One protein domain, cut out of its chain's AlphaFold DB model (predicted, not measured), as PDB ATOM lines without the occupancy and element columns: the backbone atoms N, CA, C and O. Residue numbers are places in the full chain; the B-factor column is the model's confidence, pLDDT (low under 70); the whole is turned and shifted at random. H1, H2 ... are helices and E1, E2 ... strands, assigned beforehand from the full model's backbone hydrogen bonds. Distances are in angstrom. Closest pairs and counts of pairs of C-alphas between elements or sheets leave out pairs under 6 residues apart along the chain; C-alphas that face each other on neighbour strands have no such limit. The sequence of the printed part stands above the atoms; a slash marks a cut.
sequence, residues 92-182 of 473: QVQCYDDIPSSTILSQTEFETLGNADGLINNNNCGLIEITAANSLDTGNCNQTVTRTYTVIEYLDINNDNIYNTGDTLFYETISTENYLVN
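Overview. This is residues 92 to 182 of the 473 residues of the protein "HYR domain-containing protein" of Algibacter lectus (UniProt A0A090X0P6). This is a long, twisted ribbon of three antiparallel strands, E1, E2 and E3, with one short helix, H1, over one face and loops making up much of the rest. The stretch before H1 begins beside the last residues of E3, and the long link from E2 to E3 makes a loop at the other end of the ribbon. The printed part has 91 residues with one named helix and three named strands, in the order H1, E1, E2, E3; the sheet's order is E1, E2, E3, antiparallel throughout. The class is mostly strand, though under half of the residues, 42, are in named elements. The whole is loose, with a radius of gyration of the C-alphas of 15.8 A, and elongated, spanning 50 by 27 by 16 A.

Arrangement. Start at Gln 92: residues 92 to 93 make a short parallel pairing with residues 180 to 181 of E3, residues 168 to 181. Go on to H1, residues 107 to 113, which is on the sheet at a height over the sheet of 9.4 A. It lies over E2, residues 144 to 155, and runs along the strands, at 27 degrees to E2 on the local plane. The closest C-alphas of H1 and E1, residues 126 to 134, are those of Gln 107 and Ile 130, 7.2 A apart. In H1 every O i to N i+4 pair is within hydrogen-bond range. The three strands form a meander, each the antiparallel neighbour of the one before. E1 and E2 are a hairpin, their directions 166 degrees apart; look for N 131 and O 150, 2.9 A apart, within hydrogen-bond range. E2, the inner strand, and E3 are also a hairpin, at 165 degrees, with N 149 and O 175 within hydrogen-bond range at 2.8 A. E3 bends by 58 degrees at residue 171.

Along the chain. Find C-alpha 107 at (124.729, 85.371, 119.235), where H1 begins; it is 10.2 A long from first to last C-alpha. E1 begins at C-alpha 126, (124.905, 97.997, 117.913), and runs 26.4 A. E2 runs 35.7 A from Thr 144 to Leu 155. E3, the longest strand with 14 residues, runs 38.4 A from Thr 168 to C-alpha 181 at (105.547, 66.942, 122.116).

Size, cuts and confidence. The two C-alphas farthest apart, those of Cys 141 and Asn 158, are 50.1 A apart, while those of Gln 92 and Asn 182, the first and last printed, are 6.9 A apart. The printed part has no cut. The links from H1 to E1 and from E2 to E3 are long, with 12 residues each; that from E1 to E2 is short. The mean pLDDT of the printed part is 81.3, and residues 115 to 126 and residue 166 are under 70.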
ATOM      1  N   GLN A  92     110.519  66.451 116.876       88.88
ATOM      2  CA  GLN A  92     109.799  65.642 117.857       88.88
ATOM      3  C   GLN A  92     110.579  65.556 119.172       88.88
ATOM      4  O   GLN A  92     111.768  65.242 119.164       88.88
ATOM      5  N   VAL A  93     109.895  65.790 120.290       90.56
ATOM      6  CA  VAL A  93     110.411  65.627 121.659       90.56
ATOM      7  C   VAL A  93     109.451  64.758 122.475       90.56
ATOM      8  O   VAL A  93     108.288  64.613 122.089       90.56
ATOM      9  N   GLN A  94     109.930  64.132 123.555       88.94
ATOM     10  CA  GLN A  94     109.080  63.276 124.393       88.94
ATOM     11  C   GLN A  94     108.237  64.124 125.346       88.94
ATOM     12  O   GLN A  94     107.012  64.063 125.290       88.94
ATOM     13  N   CYS A  95     108.881  64.977 126.139       90.19
ATOM     14  CA  CYS A  95     108.220  65.835 127.113       90.19
ATOM     15  C   CYS A  95     108.292  67.318 126.716       90.19
ATOM     16  O   CYS A  95     109.107  67.735 125.893       90.19
ATOM     17  N   TYR A  96     107.446  68.145 127.335       89.38
ATOM     18  CA  TYR A  96     107.532  69.603 127.189       89.38
ATOM     19  C   TYR A  96     108.869  70.145 127.721       89.38
ATOM     20  O   TYR A  96     109.469  71.025 127.109       89.38
ATOM     21  N   ASP A  97     109.367  69.558 128.810       88.38
ATOM     22  CA  ASP A  97     110.618  69.957 129.462       88.38
ATOM     23  C   ASP A  97     111.879  69.591 128.660       88.38
ATOM     24  O   ASP A  97     112.957  70.115 128.935       88.38
ATOM     25  N   ASP A  98     111.747  68.750 127.628       90.06
ATOM     26  CA  ASP A  98     112.835  68.459 126.685       90.06
ATOM     27  C   ASP A  98     113.076  69.618 125.702       90.06
ATOM     28  O   ASP A  98     114.089  69.647 124.996       90.06
ATOM     29  N   ILE A  99     112.144  70.576 125.618       89.50
ATOM     30  CA  ILE A  99     112.294  71.765 124.778       89.50
ATOM     31  C   ILE A  99     113.270  72.726 125.471       89.50
ATOM     32  O   ILE A  99     113.109  73.001 126.663       89.50
ATOM     33  N   PRO A 100     114.251  73.308 124.751       89.94
ATOM     34  CA  PRO A 100     115.214  74.233 125.342       89.94
ATOM     35  C   PRO A 100     114.556  75.322 126.207       89.94
ATOM     36  O   PRO A 100     113.633  76.013 125.769       89.94
ATOM     37  N   SER A 101     115.054  75.500 127.432       85.94
ATOM     38  CA  SER A 101     114.485  76.425 128.426       85.94
ATOM     39  C   SER A 101     115.187  77.783 128.490       85.94
ATOM     40  O   SER A 101     114.649  78.716 129.083       85.94
ATOM     41  N   SER A 102     116.363  77.927 127.864       81.75
ATOM     42  CA  SER A 102     117.101  79.194 127.826       81.75
ATOM     43  C   SER A 102     116.238  80.305 127.238       81.75
ATOM     44  O   SER A 102     115.733  80.173 126.120       81.75
ATOM     45  N   THR A 103     116.092  81.396 127.987       85.12
ATOM     46  CA  THR A 103     115.272  82.552 127.602       85.12
ATOM     47  C   THR A 103     116.077  83.692 126.994       85.12
ATOM     48  O   THR A 103     115.501  84.551 126.335       85.12
ATOM     49  N   ILE A 104     117.397  83.687 127.187       88.12
ATOM     50  CA  ILE A 104     118.355  84.621 126.591       88.12
ATOM     51  C   ILE A 104     119.443  83.781 125.929       88.12
ATOM     52  O   ILE A 104     119.915  82.811 126.528       88.12
ATOM     53  N   LEU A 105     119.821  84.137 124.705       86.69
ATOM     54  CA  LEU A 105     120.838  83.432 123.929       86.69
ATOM     55  C   LEU A 105     121.973  84.387 123.576       86.69
ATOM     56  O   LEU A 105     121.747  85.547 123.234       86.69
ATOM     57  N   SER A 106     123.205  83.891 123.611       86.69
ATOM     58  CA  SER A 106     124.293  84.563 122.917       86.69
ATOM     59  C   SER A 106     124.092  84.458 121.408       86.69
ATOM     60  O   SER A 106     123.446  83.544 120.888       86.69
ATOM     61  N   GLN A 107     124.714  85.383 120.688       81.50
ATOM     62  CA  GLN A 107     124.729  85.371 119.235       81.50
ATOM     63  C   GLN A 107     125.212  84.031 118.665       81.50
ATOM     64  O   GLN A 107     124.563  83.463 117.794       81.50
ATOM     65  N   THR A 108     126.324  83.504 119.185       80.75
ATOM     66  CA  THR A 108     126.884  82.230 118.720       80.75
ATOM     67  C   THR A 108     125.925  81.070 118.967       80.75
ATOM     68  O   THR A 108     125.763  80.230 118.089       80.75
ATOM     69  N   GLU A 109     125.256  81.025 120.123       85.31
ATOM     70  CA  GLU A 109     124.257  79.987 120.404       85.31
ATOM     71  C   GLU A 109     123.103  80.057 119.405       85.31
ATOM     72  O   GLU A 109     122.758  79.045 118.802       85.31
ATOM     73  N   PHE A 110     122.549  81.242 119.156       83.44
ATOM     74  CA  PHE A 110     121.434  81.388 118.225       83.44
ATOM     75  C   PHE A 110     121.816  81.080 116.765       83.44
ATOM     76  O   PHE A 110     121.076  80.378 116.076       83.44
ATOM     77  N   GLU A 111     122.996  81.510 116.308       79.94
ATOM     78  CA  GLU A 111     123.514  81.200 114.964       79.94
ATOM     79  C   GLU A 111     123.724  79.687 114.755       79.94
ATOM     80  O   GLU A 111     123.514  79.187 113.649       79.94
ATOM     81  N   THR A 112     124.068  78.932 115.809       80.56
ATOM     82  CA  THR A 112     124.194  77.463 115.726       80.56
ATOM     83  C   THR A 112     122.863  76.711 115.648       80.56
ATOM     84  O   THR A 112     122.861  75.563 115.206       80.56
ATOM     85  N   LEU A 113     121.748  77.323 116.067       79.62
ATOM     86  CA  LEU A 113     120.423  76.687 116.046       79.62
ATOM     87  C   LEU A 113     119.773  76.729 114.653       79.62
ATOM     88  O   LEU A 113     118.970  75.860 114.321       79.62
ATOM     89  N   GLY A 114     120.085  77.745 113.846       72.94
ATOM     90  CA  GLY A 114     119.540  77.895 112.496       72.94
ATOM     91  C   GLY A 114     120.229  77.007 111.456       72.94
ATOM     92  O   GLY A 114     121.209  76.316 111.716       72.94
ATOM     93  N   ASN A 115     119.781  77.087 110.206       66.50
ATOM     94  CA  ASN A 115     120.457  76.488 109.043       66.50
ATOM     95  C   ASN A 115     121.760  77.228 108.626       66.50
ATOM     96  O   ASN A 115     122.221  77.064 107.493       66.50
ATOM     97  N   ALA A 116     122.330  78.044 109.521       64.38
ATOM     98  CA  ALA A 116     123.479  78.919 109.293       64.38
ATOM     99  C   ALA A 116     123.326  79.915 108.117       64.38
ATOM    100  O   ALA A 116     124.331  80.361 107.562       64.38
ATOM    101  N   ASP A 117     122.093  80.263 107.716       64.56
ATOM    102  CA  ASP A 117     121.825  81.251 106.656       64.56
ATOM    103  C   ASP A 117     121.733  82.707 107.152       64.56
ATOM    104  O   ASP A 117     121.830  83.635 106.344       64.56
ATOM    105  N   GLY A 118     121.585  82.903 108.464       59.91
ATOM    106  CA  GLY A 118     121.555  84.201 109.130       59.91
ATOM    107  C   GLY A 118     122.909  84.556 109.740       59.91
ATOM    108  O   GLY A 118     123.531  83.736 110.414       59.91
ATOM    109  N   LEU A 119     123.359  85.788 109.512       66.25
ATOM    110  CA  LEU A 119     124.515  86.383 110.177       66.25
ATOM    111  C   LEU A 119     124.022  87.565 111.009       66.25
ATOM    112  O   LEU A 119     123.552  88.560 110.458       66.25
ATOM    113  N   ILE A 120     124.167  87.470 112.328       69.88
ATOM    114  CA  ILE A 120     123.920  88.596 113.241       69.88
ATOM    115  C   ILE A 120     125.183  89.486 113.327       69.88
ATOM    116  O   ILE A 120     125.167  90.610 113.819       69.88
ATOM    117  N   ASN A 121     126.319  89.008 112.799       58.62
ATOM    118  CA  ASN A 121     127.653  89.590 112.987       58.62
ATOM    119  C   ASN A 121     128.026  90.724 112.022       58.62
ATOM    120  O   ASN A 121     129.194  91.108 111.971       58.62
ATOM    121  N   ASN A 122     127.078  91.278 111.264       57.28
ATOM    122  CA  ASN A 122     127.393  92.348 110.316       57.28
ATOM    123  C   ASN A 122     127.303  93.764 110.921       57.28
ATOM    124  O   ASN A 122     127.427  94.753 110.200       57.28
ATOM    125  N   ASN A 123     127.110  93.887 112.241       57.22
ATOM    126  CA  ASN A 123     126.979  95.176 112.916       57.22
ATOM    127  C   ASN A 123     128.136  95.428 113.906       57.22
ATOM    128  O   ASN A 123     128.196  94.854 114.988       57.22
ATOM    129  N   ASN A 124     129.058  96.331 113.550       57.56
ATOM    130  CA  ASN A 124     130.190  96.735 114.401       57.56
ATOM    131  C   ASN A 124     129.839  97.870 115.402       57.56
ATOM    132  O   ASN A 124     130.763  98.503 115.938       57.56
ATOM    133  N   CYS A 125     128.552  98.230 115.570       58.06
ATOM    134  CA  CYS A 125     128.130  99.438 116.312       58.06
ATOM    135  C   CYS A 125     126.789  99.348 117.071       58.06
ATOM    136  O   CYS A 125     126.294 100.391 117.491       58.06
ATOM    137  N   GLY A 126     126.182  98.168 117.209       67.94
ATOM    138  CA  GLY A 126     124.905  97.997 117.913       67.94
ATOM    139  C   GLY A 126     124.989  96.966 119.033       67.94
ATOM    140  O   GLY A 126     125.807  96.048 118.976       67.94
ATOM    141  N   LEU A 127     124.135  97.117 120.044       78.56
ATOM    142  CA  LEU A 127     123.915  96.114 121.083       78.56
ATOM    143  C   LEU A 127     122.818  95.156 120.627       78.56
ATOM    144  O   LEU A 127     121.779  95.596 120.136       78.56
ATOM    145  N   ILE A 128     123.051  93.855 120.790       81.19
ATOM    146  CA  ILE A 128     122.146  92.810 120.307       81.19
ATOM    147  C   ILE A 128     121.599  92.038 121.500       81.19
ATOM    148  O   ILE A 128     122.363  91.491 122.296       81.19
ATOM    149  N   GLU A 129     120.277  91.973 121.595       86.31
ATOM    150  CA  GLU A 129     119.559  91.160 122.568       86.31
ATOM    151  C   GLU A 129     118.791  90.060 121.832       86.31
ATOM    152  O   GLU A 129     118.018  90.327 120.912       86.31
ATOM    153  N   ILE A 130     119.015  88.806 122.230       87.19
ATOM    154  CA  ILE A 130     118.317  87.650 121.668       87.19
ATOM    155  C   ILE A 130     117.569  86.965 122.797       87.19
ATOM    156  O   ILE A 130     118.178  86.424 123.723       87.19
ATOM    157  N   THR A 131     116.245  86.963 122.696       90.75
ATOM    158  CA  THR A 131     115.375  86.263 123.641       90.75
ATOM    159  C   THR A 131     114.675  85.095 122.970       90.75
ATOM    160  O   THR A 131     114.456  85.091 121.758       90.75
ATOM    161  N   ALA A 132     114.341  84.080 123.758       92.19
ATOM    162  CA  ALA A 132     113.602  82.918 123.300       92.19
ATOM    163  C   ALA A 132     112.485  82.563 124.285       92.19
ATOM    164  O   ALA A 132     112.674  82.601 125.501       92.19
ATOM    165  N   ALA A 133     111.318  82.199 123.762       92.81
ATOM    166  CA  ALA A 133     110.162  81.827 124.567       92.81
ATOM    167  C   ALA A 133     109.380  80.686 123.912       92.81
ATOM    168  O   ALA A 133     109.155  80.690 122.703       92.81
ATOM    169  N   ASN A 134     108.932  79.726 124.719       93.44
ATOM    170  CA  ASN A 134     108.057  78.644 124.274       93.44
ATOM    171  C   ASN A 134     106.592  79.051 124.474       93.44
ATOM    172  O   ASN A 134     106.253  79.713 125.457       93.44
ATOM    173  N   SER A 135     105.705  78.631 123.571       92.50
ATOM    174  CA  SER A 135     104.266  78.689 123.829       92.50
ATOM    175  C   SER A 135     103.914  77.858 125.066       92.50
ATOM    176  O   SER A 135     104.578  76.859 125.350       92.50
ATOM    177  N   LEU A 136     102.867  78.257 125.789       90.38
ATOM    178  CA  LEU A 136     102.444  77.589 127.022       90.38
ATOM    179  C   LEU A 136     102.191  76.094 126.803       90.38
ATOM    180  O   LEU A 136     101.645  75.709 125.765       90.38
ATOM    181  N   ASP A 137     102.544  75.277 127.799       87.25
ATOM    182  CA  ASP A 137     102.072  73.897 127.846       87.25
ATOM    183  C   ASP A 137     100.544  73.913 127.977       87.25
ATOM    184  O   ASP A 137      99.990  74.501 128.908       87.25
ATOM    185  N   THR A 138      99.854  73.315 127.006       82.62
ATOM    186  CA  THR A 138      98.390  73.260 127.005       82.62
ATOM    187  C   THR A 138      97.854  72.089 127.818       82.62
ATOM    188  O   THR A 138      96.640  71.972 127.970       82.62
ATOM    189  N   GLY A 139      98.734  71.213 128.314       76.44
ATOM    190  CA  GLY A 139      98.349  69.996 129.019       76.44
ATOM    191  C   GLY A 139      97.785  68.909 128.098       76.44
ATOM    192  O   GLY A 139      97.410  67.847 128.581       76.44
ATOM    193  N   ASN A 140      97.723  69.144 126.783       77.94
ATOM    194  CA  ASN A 140      97.190  68.188 125.816       77.94
ATOM    195  C   ASN A 140      98.297  67.285 125.264       77.94
ATOM    196  O   ASN A 140      99.418  67.729 125.013       77.94
ATOM    197  N   CYS A 141      97.946  66.034 124.972       80.50
ATOM    198  CA  CYS A 141      98.825  65.144 124.227       80.50
ATOM    199  C   CYS A 141      99.032  65.619 122.781       80.50
ATOM    200  O   CYS A 141      98.116  66.174 122.168       80.50
ATOM    201  N   ASN A 142     100.207  65.343 122.204       80.00
ATOM    202  CA  ASN A 142     100.533  65.673 120.811       80.00
ATOM    203  C   ASN A 142     100.428  67.167 120.486       80.00
ATOM    204  O   ASN A 142     100.093  67.558 119.363       80.00
ATOM    205  N   GLN A 143     100.712  68.021 121.470       86.06
ATOM    206  CA  GLN A 143     100.702  69.457 121.258       86.06
ATOM    207  C   GLN A 143     101.914  69.906 120.441       86.06
ATOM    208  O   GLN A 143     103.034  69.413 120.593       86.06
ATOM    209  N   THR A 144     101.681  70.891 119.578       90.31
ATOM    210  CA  THR A 144     102.762  71.623 118.924       90.31
ATOM    211  C   THR A 144     103.128  72.819 119.789       90.31
ATOM    212  O   THR A 144     102.281  73.673 120.048       90.31
ATOM    213  N   VAL A 145     104.379  72.876 120.228       91.38
ATOM    214  CA  VAL A 145     104.945  74.003 120.965       91.38
ATOM    215  C   VAL A 145     105.729  74.863 119.989       91.38
ATOM    216  O   VAL A 145     106.670  74.393 119.349       91.38
ATOM    217  N   THR A 146     105.348  76.132 119.873       91.75
ATOM    218  CA  THR A 146     106.080  77.100 119.055       91.75
ATOM    219  C   THR A 146     107.090  77.818 119.933       91.75
ATOM    220  O   THR A 146     106.723  78.519 120.877       91.75
ATOM    221  N   ARG A 147     108.367  77.660 119.601       91.50
ATOM    222  CA  ARG A 147     109.461  78.426 120.180       91.50
ATOM    223  C   ARG A 147     109.701  79.667 119.331       91.50
ATOM    224  O   ARG A 147     109.958  79.563 118.135       91.50
ATOM    225  N   THR A 148     109.579  80.834 119.949       91.00
ATOM    226  CA  THR A 148     109.736  82.149 119.321       91.00
ATOM    227  C   THR A 148     111.064  82.745 119.746       91.00
ATOM    228  O   THR A 148     111.324  82.851 120.942       91.00
ATOM    229  N   TYR A 149     111.881  83.132 118.773       90.19
ATOM    230  CA  TYR A 149     113.137  83.837 118.972       90.19
ATOM    231  C   TYR A 149     112.965  85.287 118.528       90.19
ATOM    232  O   TYR A 149     112.613  85.528 117.371       90.19
ATOM    233  N   THR A 150     113.223  86.233 119.423       89.19
ATOM    234  CA  THR A 150     113.171  87.669 119.134       89.19
ATOM    235  C   THR A 150     114.587  88.220 119.166       89.19
ATOM    236  O   THR A 150     115.259  88.134 120.195       89.19
ATOM    237  N   VAL A 151     115.033  88.770 118.039       87.50
ATOM    238  CA  VAL A 151     116.324  89.451 117.905       87.50
ATOM    239  C   VAL A 151     116.057  90.945 117.856       87.50
ATOM    240  O   VAL A 151     115.356  91.421 116.960       87.50
ATOM    241  N   ILE A 152     116.617  91.668 118.818       84.62
ATOM    242  CA  ILE A 152     116.498  93.115 118.933       84.62
ATOM    243  C   ILE A 152     117.881  93.742 118.804       84.62
ATOM    244  O   ILE A 152     118.827  93.336 119.480       84.62
ATOM    245  N   GLU A 153     117.986  94.755 117.951       83.19
ATOM    246  CA  GLU A 153     119.170  95.595 117.823       83.19
ATOM    247  C   GLU A 153     118.911  96.990 118.373       83.19
ATOM    248  O   GLU A 153     117.955  97.670 117.985       83.19
ATOM    249  N   TYR A 154     119.824  97.445 119.220       82.25
ATOM    250  CA  TYR A 154     119.836  98.783 119.781       82.25
ATOM    251  C   TYR A 154     121.028  99.577 119.251       82.25
ATOM    252  O   TYR A 154     122.147  99.068 119.151       82.25
ATOM    253  N   LEU A 155     120.789 100.849 118.936       77.44
ATOM    254  CA  LEU A 155     121.850 101.807 118.666       77.44
ATOM    255  C   LEU A 155     122.467 102.252 119.995       77.44
ATOM    256  O   LEU A 155     121.780 102.887 120.797       77.44
ATOM    257  N   ASP A 156     123.752 101.950 120.177       75.50
ATOM    258  CA  ASP A 156     124.555 102.379 121.324       75.50
ATOM    259  C   ASP A 156     124.971 103.849 121.142       75.50
ATOM    260  O   ASP A 156     125.963 104.176 120.484       75.50
ATOM    261  N   ILE A 157     124.143 104.762 121.652       72.38
ATOM    262  CA  ILE A 157     124.284 106.205 121.393       72.38
ATOM    263  C   ILE A 157     125.415 106.821 122.227       72.38
ATOM    264  O   ILE A 157     126.018 107.815 121.813       72.38
ATOM    265  N   ASN A 158     125.706 106.256 123.399       72.38
ATOM    266  CA  ASN A 158     126.775 106.719 124.285       72.38
ATOM    267  C   ASN A 158     128.083 105.919 124.111       72.38
ATOM    268  O   ASN A 158     129.104 106.305 124.685       72.38
ATOM    269  N   ASN A 159     128.069 104.895 123.252       70.19
ATOM    270  CA  ASN A 159     129.196 104.061 122.853       70.19
ATOM    271  C   ASN A 159     129.888 103.408 124.067       70.19
ATOM    272  O   ASN A 159     131.123 103.314 124.117       70.19
ATOM    273  N   ASP A 160     129.093 103.019 125.068       75.56
ATOM    274  CA  ASP A 160     129.560 102.396 126.309       75.56
ATOM    275  C   ASP A 160     129.484 100.860 126.289       75.56
ATOM    276  O   ASP A 160     129.989 100.209 127.208       75.56
ATOM    277  N   ASN A 161     128.951 100.281 125.209       72.00
ATOM    278  CA  ASN A 161     128.707  98.858 125.009       72.00
ATOM    279  C   ASN A 161     127.828  98.218 126.104       72.00
ATOM    280  O   ASN A 161     127.948  97.015 126.367       72.00
ATOM    281  N   ILE A 162     126.958  98.987 126.762       76.31
ATOM    282  CA  ILE A 162     126.057  98.511 127.812       76.31
ATOM    283  C   ILE A 162     124.632  98.931 127.479       76.31
ATOM    284  O   ILE A 162     124.344 100.113 127.362       76.31
ATOM    285  N   TYR A 163     123.709  97.966 127.459       75.19
ATOM    286  CA  TYR A 163     122.296  98.270 127.253       75.19
ATOM    287  C   TYR A 163     121.754  99.161 128.378       75.19
ATOM    288  O   TYR A 163     121.730  98.762 129.549       75.19
ATOM    289  N   ASN A 164     121.316 100.369 128.028       75.69
ATOM    290  CA  ASN A 164     120.809 101.354 128.972       75.69
ATOM    291  C   ASN A 164     119.679 102.215 128.373       75.69
ATOM    292  O   ASN A 164     119.371 102.180 127.187       75.69
ATOM    293  N   THR A 165     119.029 103.029 129.210       71.94
ATOM    294  CA  THR A 165     117.882 103.873 128.810       71.94
ATOM    295  C   THR A 165     118.202 104.947 127.760       71.94
ATOM    296  O   THR A 165     117.285 105.619 127.293       71.94
ATOM    297  N   GLY A 166     119.481 105.173 127.452       67.62
ATOM    298  CA  GLY A 166     119.943 106.075 126.400       67.62
ATOM    299  C   GLY A 166     119.978 105.441 125.009       67.62
ATOM    300  O   GLY A 166     120.086 106.185 124.036       67.62
ATOM    301  N   ASP A 167     119.840 104.117 124.903       80.44
ATOM    302  CA  ASP A 167     119.898 103.396 123.633       80.44
ATOM    303  C   ASP A 167     118.539 103.380 122.935       80.44
ATOM    304  O   ASP A 167     117.477 103.327 123.561       80.44
ATOM    305  N   THR A 168     118.556 103.438 121.605       79.56
ATOM    306  CA  THR A 168     117.329 103.479 120.796       79.56
ATOM    307  C   THR A 168     117.170 102.190 120.004       79.56
ATOM    308  O   THR A 168     118.118 101.744 119.364       79.56
ATOM    309  N   LEU A 169     115.965 101.610 120.021       81.88
ATOM    310  CA  LEU A 169     115.605 100.463 119.185       81.88
ATOM    311  C   LEU A 169     115.852 100.800 117.708       81.88
ATOM    312  O   LEU A 169     115.254 101.737 117.177       81.88
ATOM    313  N   PHE A 170     116.724 100.034 117.064       79.75
ATOM    314  CA  PHE A 170     117.075 100.195 115.659       79.75
ATOM    315  C   PHE A 170     116.291  99.219 114.781       79.75
ATOM    316  O   PHE A 170     115.694  99.629 113.786       79.75
ATOM    317  N   TYR A 171     116.267  97.943 115.167       80.56
ATOM    318  CA  TYR A 171     115.654  96.880 114.380       80.56
ATOM    319  C   TYR A 171     115.165  95.737 115.276       80.56
ATOM    320  O   TYR A 171     115.757  95.455 116.315       80.56
ATOM    321  N   GLU A 172     114.076  95.086 114.871       85.12
ATOM    322  CA  GLU A 172     113.510  93.917 115.543       85.12
ATOM    323  C   GLU A 172     113.072  92.903 114.488       85.12
ATOM    324  O   GLU A 172     112.415  93.250 113.503       85.12
ATOM    325  N   THR A 173     113.413  91.637 114.705       85.38
ATOM    326  CA  THR A 173     112.958  90.532 113.863       85.38
ATOM    327  C   THR A 173     112.654  89.295 114.700       85.38
ATOM    328  O   THR A 173     113.210  89.097 115.783       85.38
ATOM    329  N   ILE A 174     111.743  88.463 114.198       86.81
ATOM    330  CA  ILE A 174     111.246  87.274 114.885       86.81
ATOM    331  C   ILE A 174     111.430  86.062 113.980       86.81
ATOM    332  O   ILE A 174     111.113  86.104 112.791       86.81
ATOM    333  N   SER A 175     111.888  84.961 114.566       87.31
ATOM    334  CA  SER A 175     111.949  83.652 113.920       87.31
ATOM    335  C   SER A 175     111.314  82.598 114.826       87.31
ATOM    336  O   SER A 175     111.294  82.751 116.048       87.31
ATOM    337  N   THR A 176     110.746  81.542 114.247       88.38
ATOM    338  CA  THR A 176     109.996  80.529 115.008       88.38
ATOM    339  C   THR A 176     110.381  79.116 114.615       88.38
ATOM    340  O   THR A 176     110.510  78.819 113.429       88.38
ATOM    341  N   GLU A 177     110.441  78.231 115.603       89.44
ATOM    342  CA  GLU A 177     110.643  76.793 115.447       89.44
ATOM    343  C   GLU A 177     109.483  76.036 116.107       89.44
ATOM    344  O   GLU A 177     108.982  76.447 117.154       89.44
ATOM    345  N   ASN A 178     109.041  74.931 115.504       90.12
ATOM    346  CA  ASN A 178     107.950  74.122 116.044       90.12
ATOM    347  C   ASN A 178     108.470  72.785 116.574       90.12
ATOM    348  O   ASN A 178     109.113  72.029 115.842       90.12
ATOM    349  N   TYR A 179     108.094  72.471 117.812       90.19
ATOM    350  CA  TYR A 179     108.314  71.184 118.460       90.19
ATOM    351  C   TYR A 179     106.991  70.424 118.550       90.19
ATOM    352  O   TYR A 179     105.972  71.006 118.909       90.19
ATOM    353  N   LEU A 180     106.989  69.129 118.242       90.50
ATOM    354  CA  LEU A 180     105.866  68.235 118.517       90.50
ATOM    355  C   LEU A 180     106.181  67.438 119.783       90.50
ATOM    356  O   LEU A 180     107.072  66.588 119.760       90.50
ATOM    357  N   VAL A 181     105.446  67.704 120.862       89.69
ATOM    358  CA  VAL A 181     105.547  66.942 122.116       89.69
ATOM    359  C   VAL A 181     104.699  65.685 121.973       89.69
ATOM    360  O   VAL A 181     103.476  65.784 121.899       89.69
ATOM    361  N   ASN A 182     105.336  64.519 121.910       88.12
ATOM    362  CA  ASN A 182     104.658  63.231 121.775       88.12
ATOM    363  C   ASN A 182     105.188  62.250 122.814       88.12
ATOM    364  O   ASN A 182     106.220  61.602 122.600       88.12
TER     365      ASN A 182